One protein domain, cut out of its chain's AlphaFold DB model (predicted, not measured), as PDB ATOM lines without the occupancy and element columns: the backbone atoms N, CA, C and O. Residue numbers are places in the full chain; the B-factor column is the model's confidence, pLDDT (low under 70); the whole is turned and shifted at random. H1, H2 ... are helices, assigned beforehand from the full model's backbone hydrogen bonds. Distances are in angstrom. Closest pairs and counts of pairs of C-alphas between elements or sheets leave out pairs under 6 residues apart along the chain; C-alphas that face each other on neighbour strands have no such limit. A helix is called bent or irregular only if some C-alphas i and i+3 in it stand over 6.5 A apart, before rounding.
ATOM      1  N   GLU A  15     -31.639  27.841  37.813       82.88
ATOM      2  CA  GLU A  15     -32.483  26.802  37.218       82.88
ATOM      3  C   GLU A  15     -33.704  27.432  36.539       82.88
ATOM      4  O   GLU A  15     -34.004  27.126  35.384       82.88
ATOM      5  N   GLU A  16     -34.355  28.381  37.213       80.81
ATOM      6  CA  GLU A  16     -35.486  29.146  36.687       80.81
ATOM      7  C   GLU A  16     -35.097  29.949  35.441       80.81
ATOM      8  O   GLU A  16     -35.850  30.005  34.464       80.81
ATOM      9  N   LYS A  17     -33.898  30.542  35.443       83.06
ATOM     10  CA  LYS A  17     -33.381  31.283  34.289       83.06
ATOM     11  C   LYS A  17     -33.096  30.363  33.099       83.06
ATOM     12  O   LYS A  17     -33.473  30.700  31.979       83.06
ATOM     13  N   ALA A  18     -32.486  29.199  33.332       81.62
ATOM     14  CA  ALA A  18     -32.239  28.213  32.279       81.62
ATOM     15  C   ALA A  18     -33.552  27.675  31.680       81.62
ATOM     16  O   ALA A  18     -33.656  27.486  30.467       81.62
ATOM     17  N   LEU A  19     -34.578  27.480  32.516       82.00
ATOM     18  CA  LEU A  19     -35.908  27.085  32.061       82.00
ATOM     19  C   LEU A  19     -36.522  28.143  31.133       82.00
ATOM     20  O   LEU A  19     -37.025  27.797  30.064       82.00
ATOM     21  N   LEU A  20     -36.440  29.419  31.515       81.75
ATOM     22  CA  LEU A  20     -36.914  30.541  30.703       81.75
ATOM     23  C   LEU A  20     -36.182  30.643  29.365       81.75
ATOM     24  O   LEU A  20     -36.842  30.740  28.335       81.75
ATOM     25  N   GLU A  21     -34.852  30.545  29.363       82.25
ATOM     26  CA  GLU A  21     -34.060  30.559  28.128       82.25
ATOM     27  C   GLU A  21     -34.454  29.394  27.199       82.25
ATOM     28  O   GLU A  21     -34.675  29.608  26.010       82.25
ATOM     29  N   SER A  22     -34.648  28.178  27.730       77.94
ATOM     30  CA  SER A  22     -35.103  27.027  26.925       77.94
ATOM     31  C   SER A  22     -36.508  27.223  26.336       77.94
ATOM     32  O   SER A  22     -36.806  26.754  25.235       77.94
ATOM     33  N   PHE A  23     -37.384  27.925  27.062       75.50
ATOM     34  CA  PHE A  23     -38.735  28.241  26.612       75.50
ATOM     35  C   PHE A  23     -38.724  29.321  25.521       75.50
ATOM     36  O   PHE A  23     -39.408  29.168  24.513       75.50
ATOM     37  N   GLU A  24     -37.929  30.381  25.695       76.50
ATOM     38  CA  GLU A  24     -37.764  31.456  24.704       76.50
ATOM     39  C   GLU A  24     -37.091  30.970  23.413       76.50
ATOM     40  O   GLU A  24     -37.398  31.476  22.335       76.50
ATOM     41  N   ASN A  25     -36.229  29.958  23.505       81.00
ATOM     42  CA  ASN A  25     -35.570  29.336  22.358       81.00
ATOM     43  C   ASN A  25     -36.472  28.357  21.570       81.00
ATOM     44  O   ASN A  25     -35.977  27.681  20.668       81.00
ATOM     45  N   ASP A  26     -37.775  28.263  21.884       67.75
ATOM     46  CA  ASP A  26     -38.749  27.374  21.220       67.75
ATOM     47  C   ASP A  26     -38.323  25.882  21.208       67.75
ATOM     48  O   ASP A  26     -38.749  25.084  20.368       67.75
ATOM     49  N   GLU A  27     -37.503  25.458  22.178       72.81
ATOM     50  CA  GLU A  27     -36.987  24.079  22.271       72.81
ATOM     51  C   GLU A  27     -38.083  23.059  22.643       72.81
ATOM     52  O   GLU A  27     -37.918  21.843  22.510       72.81
ATOM     53  N   TRP A  28     -39.236  23.552  23.096       78.38
ATOM     54  CA  TRP A  28     -40.327  22.756  23.638       78.38
ATOM     55  C   TRP A  28     -41.315  22.354  22.542       78.38
ATOM     56  O   TRP A  28     -42.201  23.111  22.145       78.38
ATOM     57  N   GLN A  29     -41.222  21.108  22.082       73.69
ATOM     58  CA  GLN A  29     -42.194  20.549  21.145       73.69
ATOM     59  C   GLN A  29     -43.396  19.936  21.869       73.69
ATOM     60  O   GLN A  29     -43.266  19.240  22.878       73.69
ATOM     61  N   ARG A  30     -44.599  20.154  21.321       71.31
ATOM     62  CA  ARG A  30     -45.824  19.543  21.853       71.31
ATOM     63  C   ARG A  30     -45.742  18.022  21.748       71.31
ATOM     64  O   ARG A  30     -45.523  17.469  20.672       71.31
ATOM     65  N   ILE A  31     -46.000  17.346  22.861       77.12
ATOM     66  CA  ILE A  31     -46.157  15.892  22.894       77.12
ATOM     67  C   ILE A  31     -47.338  15.448  22.016       77.12
ATOM     68  O   ILE A  31     -48.355  16.136  21.912       77.12
ATOM     69  N   LYS A  32     -47.225  14.263  21.404       76.19
ATOM     70  CA  LYS A  32     -48.224  13.734  20.453       76.19
ATOM     71  C   LYS A  32     -49.641  13.613  21.044       76.19
ATOM     72  O   LYS A  32     -50.605  13.821  20.319       76.19
ATOM     73  N   ASN A  33     -49.765  13.350  22.350       80.00
ATOM     74  CA  ASN A  33     -51.044  13.174  23.060       80.00
ATOM     75  C   ASN A  33     -51.382  14.355  23.988       80.00
ATOM     76  O   ASN A  33     -51.921  14.165  25.077       80.00
ATOM     77  N   PHE A  34     -51.061  15.580  23.565       80.62
ATOM     78  CA  PHE A  34     -51.185  16.787  24.386       80.62
ATOM     79  C   PHE A  34     -52.537  16.937  25.102       80.62
ATOM     80  O   PHE A  34     -52.558  17.218  26.294       80.62
ATOM     81  N   GLU A  35     -53.662  16.712  24.418       80.94
ATOM     82  CA  GLU A  35     -54.992  16.870  25.029       80.94
ATOM     83  C   GLU A  35     -55.277  15.840  26.132       80.94
ATOM     84  O   GLU A  35     -55.890  16.174  27.145       80.94
ATOM     85  N   GLN A  36     -54.794  14.602  25.982       81.44
ATOM     86  CA  GLN A  36     -54.940  13.577  27.019       81.44
ATOM     87  C   GLN A  36     -54.075  13.902  28.235       81.44
ATOM     88  O   GLN A  36     -54.571  13.877  29.360       81.44
ATOM     89  N   GLU A  37     -52.814  14.270  28.015       80.75
ATOM     90  CA  GLU A  37     -51.888  14.597  29.101       80.75
ATOM     91  C   GLU A  37     -52.330  15.852  29.855       80.75
ATOM     92  O   GLU A  37     -52.312  15.900  31.083       80.75
ATOM     93  N   LYS A  38     -52.824  16.856  29.123       81.94
ATOM     94  CA  LYS A  38     -53.415  18.065  29.695       81.94
ATOM     95  C   LYS A  38     -54.625  17.734  30.558       81.94
ATOM     96  O   LYS A  38     -54.735  18.260  31.663       81.94
ATOM     97  N   HIS A  39     -55.517  16.863  30.089       83.00
ATOM     98  CA  HIS A  39     -56.668  16.429  30.875       83.00
ATOM     99  C   HIS A  39     -56.232  15.676  32.144       83.00
ATOM    100  O   HIS A  39     -56.745  15.951  33.227       83.00
ATOM    101  N   ILE A  40     -55.247  14.778  32.043       82.06
ATOM    102  CA  ILE A  40     -54.680  14.060  33.195       82.06
ATOM    103  C   ILE A  40     -54.076  15.043  34.202       82.06
ATOM    104  O   ILE A  40     -54.403  14.970  35.384       82.06
ATOM    105  N   ALA A  41     -53.265  15.998  33.746       80.62
ATOM    106  CA  ALA A  41     -52.659  17.017  34.596       80.62
ATOM    107  C   ALA A  41     -53.719  17.896  35.279       80.62
ATOM    108  O   ALA A  41     -53.639  18.151  36.479       80.62
ATOM    109  N   GLN A  42     -54.760  18.308  34.551       80.12
ATOM    110  CA  GLN A  42     -55.874  19.081  35.107       80.12
ATOM    111  C   GLN A  42     -56.636  18.301  36.184       80.12
ATOM    112  O   GLN A  42     -56.931  18.849  37.246       80.12
ATOM    113  N   VAL A  43     -56.925  17.020  35.940       79.06
ATOM    114  CA  VAL A  43     -57.578  16.140  36.918       79.06
ATOM    115  C   VAL A  43     -56.672  15.898  38.128       79.06
ATOM    116  O   VAL A  43     -57.152  15.939  39.261       79.06
ATOM    117  N   ALA A  44     -55.368  15.702  37.920       74.88
ATOM    118  CA  ALA A  44     -54.387  15.530  38.987       74.88
ATOM    119  C   ALA A  44     -54.310  16.771  39.884       74.88
ATOM    120  O   ALA A  44     -54.411  16.640  41.099       74.88
ATOM    121  N   VAL A  45     -54.238  17.974  39.306       73.00
ATOM    122  CA  VAL A  45     -54.274  19.242  40.057       73.00
ATOM    123  C   VAL A  45     -55.595  19.398  40.813       73.00
ATOM    124  O   VAL A  45     -55.601  19.730  42.001       73.00
ATOM    125  N   ALA A  46     -56.722  19.112  40.155       72.50
ATOM    126  CA  ALA A  46     -58.044  19.199  40.769       72.50
ATOM    127  C   ALA A  46     -58.226  18.213  41.934       72.50
ATOM    128  O   ALA A  46     -58.981  18.501  42.859       72.50
ATOM    129  N   ASN A  47     -57.553  17.062  41.898       67.75
ATOM    130  CA  ASN A  47     -57.589  16.064  42.964       67.75
ATOM    131  C   ASN A  47     -56.528  16.307  44.045       67.75
ATOM    132  O   ASN A  47     -56.816  16.074  45.210       67.75
ATOM    133  N   TYR A  48     -55.352  16.841  43.709       65.75
ATOM    134  CA  TYR A  48     -54.305  17.174  44.681       65.75
ATOM    135  C   TYR A  48     -54.781  18.211  45.708       65.75
ATOM    136  O   TYR A  48     -54.482  18.121  46.897       65.75
ATOM    137  N   LEU A  49     -55.596  19.177  45.268       63.16
ATOM    138  CA  LEU A  49     -56.187  20.185  46.151       63.16
ATOM    139  C   LEU A  49     -57.376  19.664  46.975       63.16
ATOM    140  O   LEU A  49     -57.807  20.337  47.919       63.16
ATOM    141  N   LYS A  50     -57.923  18.483  46.655       66.12
ATOM    142  CA  LYS A  50     -58.998  17.879  47.450       66.12
ATOM    143  C   LYS A  50     -58.400  17.280  48.716       66.12
ATOM    144  O   LYS A  50     -57.874  16.176  48.732       66.12
ATOM    145  N   LYS A  51     -58.535  18.017  49.817       63.66
ATOM    146  CA  LYS A  51     -58.227  17.547  51.176       63.66
ATOM    147  C   LYS A  51     -59.320  16.587  51.678       63.66
ATOM    148  O   LYS A  51     -60.015  16.905  52.639       63.66
ATOM    149  N   ASP A  52     -59.535  15.461  51.003       67.06
ATOM    150  CA  ASP A  52     -60.598  14.504  51.351       67.06
ATOM    151  C   ASP A  52     -60.134  13.391  52.306       67.06
ATOM    152  O   ASP A  52     -60.941  12.833  53.051       67.06
ATOM    153  N   THR A  53     -58.828  13.133  52.365       67.31
ATOM    154  CA  THR A  53     -58.266  12.003  53.104       67.31
ATOM    155  C   THR A  53     -57.476  12.481  54.325       67.31
ATOM    156  O   THR A  53     -56.543  13.276  54.216       67.31
ATOM    157  N   ARG A  54     -57.844  11.999  55.520       75.31
ATOM    158  CA  ARG A  54     -57.100  12.240  56.771       75.31
ATOM    159  C   ARG A  54     -56.178  11.054  57.053       75.31
ATOM    160  O   ARG A  54     -56.653   9.925  57.120       75.31
ATOM    161  N   ILE A  55     -54.890  11.313  57.279       76.81
ATOM    162  CA  ILE A  55     -53.904  10.305  57.706       76.81
ATOM    163  C   ILE A  55     -53.317  10.677  59.075       76.81
ATOM    164  O   ILE A  55     -53.121  11.855  59.365       76.81
ATOM    165  N   ASN A  56     -53.038   9.681  59.922       83.75
ATOM    166  CA  ASN A  56     -52.352   9.869  61.205       83.75
ATOM    167  C   ASN A  56     -50.894   9.410  61.071       83.75
ATOM    168  O   ASN A  56     -50.649   8.232  60.818       83.75
ATOM    169  N   ILE A  57     -49.934  10.314  61.272       81.25
ATOM    170  CA  ILE A  57     -48.496  10.013  61.197       81.25
ATOM    171  C   ILE A  57     -47.892  10.113  62.600       81.25
ATOM    172  O   ILE A  57     -48.120  11.092  63.310       81.25
ATOM    173  N   ARG A  58     -47.106   9.108  63.007       90.06
ATOM    174  CA  ARG A  58     -46.272   9.185  64.214       90.06
ATOM    175  C   ARG A  58     -44.893   9.711  63.833       90.06
ATOM    176  O   ARG A  58     -44.244   9.135  62.969       90.06
ATOM    177  N   ILE A  59     -44.452  10.772  64.500       89.31
ATOM    178  CA  ILE A  59     -43.130  11.381  64.312       89.31
ATOM    179  C   ILE A  59     -42.503  11.702  65.667       89.31
ATOM    180  O   ILE A  59     -43.209  11.789  66.676       89.31
ATOM    181  N   SER A  60     -41.181  11.873  65.698       93.75
ATOM    182  CA  SER A  60     -40.480  12.279  66.916       93.75
ATOM    183  C   SER A  60     -40.855  13.717  67.310       93.75
ATOM    184  O   SER A  60     -41.167  14.556  66.461       93.75
ATOM    185  N   SER A  61     -40.810  14.029  68.609       92.19
ATOM    186  CA  SER A  61     -41.090  15.387  69.101       92.19
ATOM    187  C   SER A  61     -40.110  16.421  68.536       92.19
ATOM    188  O   SER A  61     -40.507  17.550  68.243       92.19
ATOM    189  N   SER A  62     -38.850  16.023  68.341       93.56
ATOM    190  CA  SER A  62     -37.802  16.862  67.759       93.56
ATOM    191  C   SER A  62     -38.118  17.241  66.313       93.56
ATOM    192  O   SER A  62     -38.008  18.413  65.947       93.56
ATOM    193  N   ASP A  63     -38.568  16.279  65.504       90.88
ATOM    194  CA  ASP A  63     -38.919  16.526  64.103       90.88
ATOM    195  C   ASP A  63     -40.187  17.371  63.993       90.88
ATOM    196  O   ASP A  63     -40.224  18.328  63.221       90.88
ATOM    197  N   LEU A  64     -41.196  17.104  64.835       91.12
ATOM    198  CA  LEU A  64     -42.404  17.931  64.898       91.12
ATOM    199  C   LEU A  64     -42.069  19.400  65.190       91.12
ATOM    200  O   LEU A  64     -42.682  20.301  64.617       91.12
ATOM    201  N   MET A  65     -41.102  19.654  66.075       91.50
ATOM    202  CA  MET A  65     -40.676  21.013  66.405       91.50
ATOM    203  C   MET A  65     -39.998  21.702  65.217       91.50
ATOM    204  O   MET A  65     -40.315  22.855  64.925       91.50
ATOM    205  N   ARG A  66     -39.130  20.990  64.488       90.81
ATOM    206  CA  ARG A  66     -38.473  21.512  63.276       90.81
ATOM    207  C   ARG A  66     -39.480  21.844  62.178       90.81
ATOM    208  O   ARG A  66     -39.398  22.918  61.588       90.81
ATOM    209  N   ILE A  67     -40.460  20.968  61.949       88.69
ATOM    210  CA  ILE A  67     -41.521  21.200  60.957       88.69
ATOM    211  C   ILE A  67     -42.331  22.442  61.336       88.69
ATOM    212  O   ILE A  67     -42.558  23.304  60.493       88.69
ATOM    213  N   LYS A  68     -42.717  22.587  62.612       87.88
ATOM    214  CA  LYS A  68     -43.432  23.780  63.092       87.88
ATOM    215  C   LYS A  68     -42.625  25.063  62.914       87.88
ATOM    216  O   LYS A  68     -43.198  26.076  62.532       87.88
ATOM    217  N   GLN A  69     -41.322  25.023  63.181       90.56
ATOM    218  CA  GLN A  69     -40.449  26.183  63.016       90.56
ATOM    219  C   GLN A  69     -40.349  26.604  61.546       90.56
ATOM    220  O   GLN A  69     -40.504  27.785  61.241       90.56
ATOM    221  N   LYS A  70     -40.148  25.640  60.640       87.56
ATOM    222  CA  LYS A  70     -40.096  25.899  59.197       87.56
ATOM    223  C   LYS A  70     -41.436  26.429  58.674       87.56
ATOM    224  O   LYS A  70     -41.469  27.448  57.998       87.56
ATOM    225  N   ALA A  71     -42.541  25.811  59.083       87.81
ATOM    226  CA  ALA A  71     -43.880  26.245  58.701       87.81
ATOM    227  C   ALA A  71     -44.204  27.663  59.207       87.81
ATOM    228  O   ALA A  71     -44.783  28.461  58.477       87.81
ATOM    229  N   ALA A  72     -43.773  28.018  60.423       86.88
ATOM    230  CA  ALA A  72     -43.929  29.371  60.955       86.88
ATOM    231  C   ALA A  72     -43.119  30.414  60.170       86.88
ATOM    232  O   ALA A  72     -43.613  31.517  59.952       86.88
ATOM    233  N   TYR A  73     -41.906  30.066  59.726       87.25
ATOM    234  CA  TYR A  73     -41.087  30.929  58.870       87.25
ATOM    235  C   TYR A  73     -41.747  31.180  57.506       87.25
ATOM    236  O   TYR A  73     -41.763  32.306  57.021       87.25
ATOM    237  N   GLU A  74     -42.345  30.142  56.924       83.81
ATOM    238  CA  GLU A  74     -43.049  30.213  55.637       83.81
ATOM    239  C   GLU A  74     -44.478  30.779  55.756       83.81
ATOM    240  O   GLU A  74     -45.144  31.003  54.748       83.81
ATOM    241  N   GLY A  75     -44.973  31.025  56.978       83.19
ATOM    242  CA  GLY A  75     -46.336  31.507  57.223       83.19
ATOM    243  C   GLY A  75     -47.428  30.473  56.921       83.19
ATOM    244  O   GLY A  75     -48.579  30.838  56.676       83.19
TER     245      GLY A  75
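This is residues 15 to 75 of the 83 residues of an uncharacterized protein of Rickettsia endosymbiont of Ixodes pacificus (UniProt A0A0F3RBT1). This is an open, hollow arch of three separate helices: the long H2 makes its top, H1 folds back below one end of H2, and H3 sits far out past the other end, so that the three surround an empty middle and pack on nothing. The nine-residue link of residues 25 to 33 makes one side of the arch and the longer link of residues 49 to 60 makes the other, while H1 and H3 are its two unjoined feet. The printed part has 61 residues, with three named helices in the order H1, H2, H3 along the chain and no named strand; its class is all helix. The whole is extended, with a radius of gyration of the C-alphas of 19.3 A, and elongated, its C-alphas spanning 49 by 30 by 18 A along their three main axes.

H2, the longest helix by residues, holds the 15 residues 34 to 48, from Phe 34 to Tyr 48, and measures 20.5 A from first to last C-alpha. It begins with C-alpha 34 at (-51.185, 16.787, 24.386) and ends with C-alpha 48 at (-54.305, 17.174, 44.681). Before it comes H1, the 10 residues 15 to 24, from Glu 15 to Glu 24, with 14.4 A between its first and last C-alphas. C-alpha 15, the first one printed, is at (-32.483, 26.802, 37.218). After H2 comes H3, the 14 residues 61 to 74, from Ser 61 to Glu 74, with 20.1 A from first to last C-alpha. C-alpha 74, where H3 ends, is at (-43.049, 30.213, 55.637), and Gly 75 follows it as the last printed residue. None of the three helices is bent or irregular.

H2 touches no helix. H1 and H2 are apart: no C-alpha of the one is within 8 A of the other. H2 and H3 are apart by the same test, and so are H1 and H3. The directions show in the numbers: from N to C along H2 the direction has a z component of 0.98, while along H1 it has a z component of -0.93. Along H3 the direction has a y component of 0.81 and a z component of -0.55. The link from H1 to H2 has 9 residues and is short but not tight. The link from H2 to H3 has 12 residues and is long. There are no hairpins. In the backbones of H1, H2 and H3, every pair of O of residue i and N of residue i+4 inside the helix is within hydrogen-bond range.

The two C-alphas farthest apart are those of Asp 26 and Ser 61, at 49.4 A, while the first and last printed C-alphas, of Glu 15 and Gly 75, are 24.8 A apart. Residues 15 to 75 stand free: no C-alpha has another within 10 A that is 8 or more residues away along the chain. The long stretch with no named element, residues 49 to 60, has its C-alphas 10 to 26 A from the mean of all C-alphas. The printed part has no cut; it is one domain, residues 15 to 75 of a full chain of 83 residues. The mean pLDDT of the printed part is 80.3, and 8 residues are under 70, namely residue 26 and residues 47 to 53, of which 47 and 48 belong to H2. By element the mean pLDDT is 80 for H1, 78 for H2 and 89 for H3.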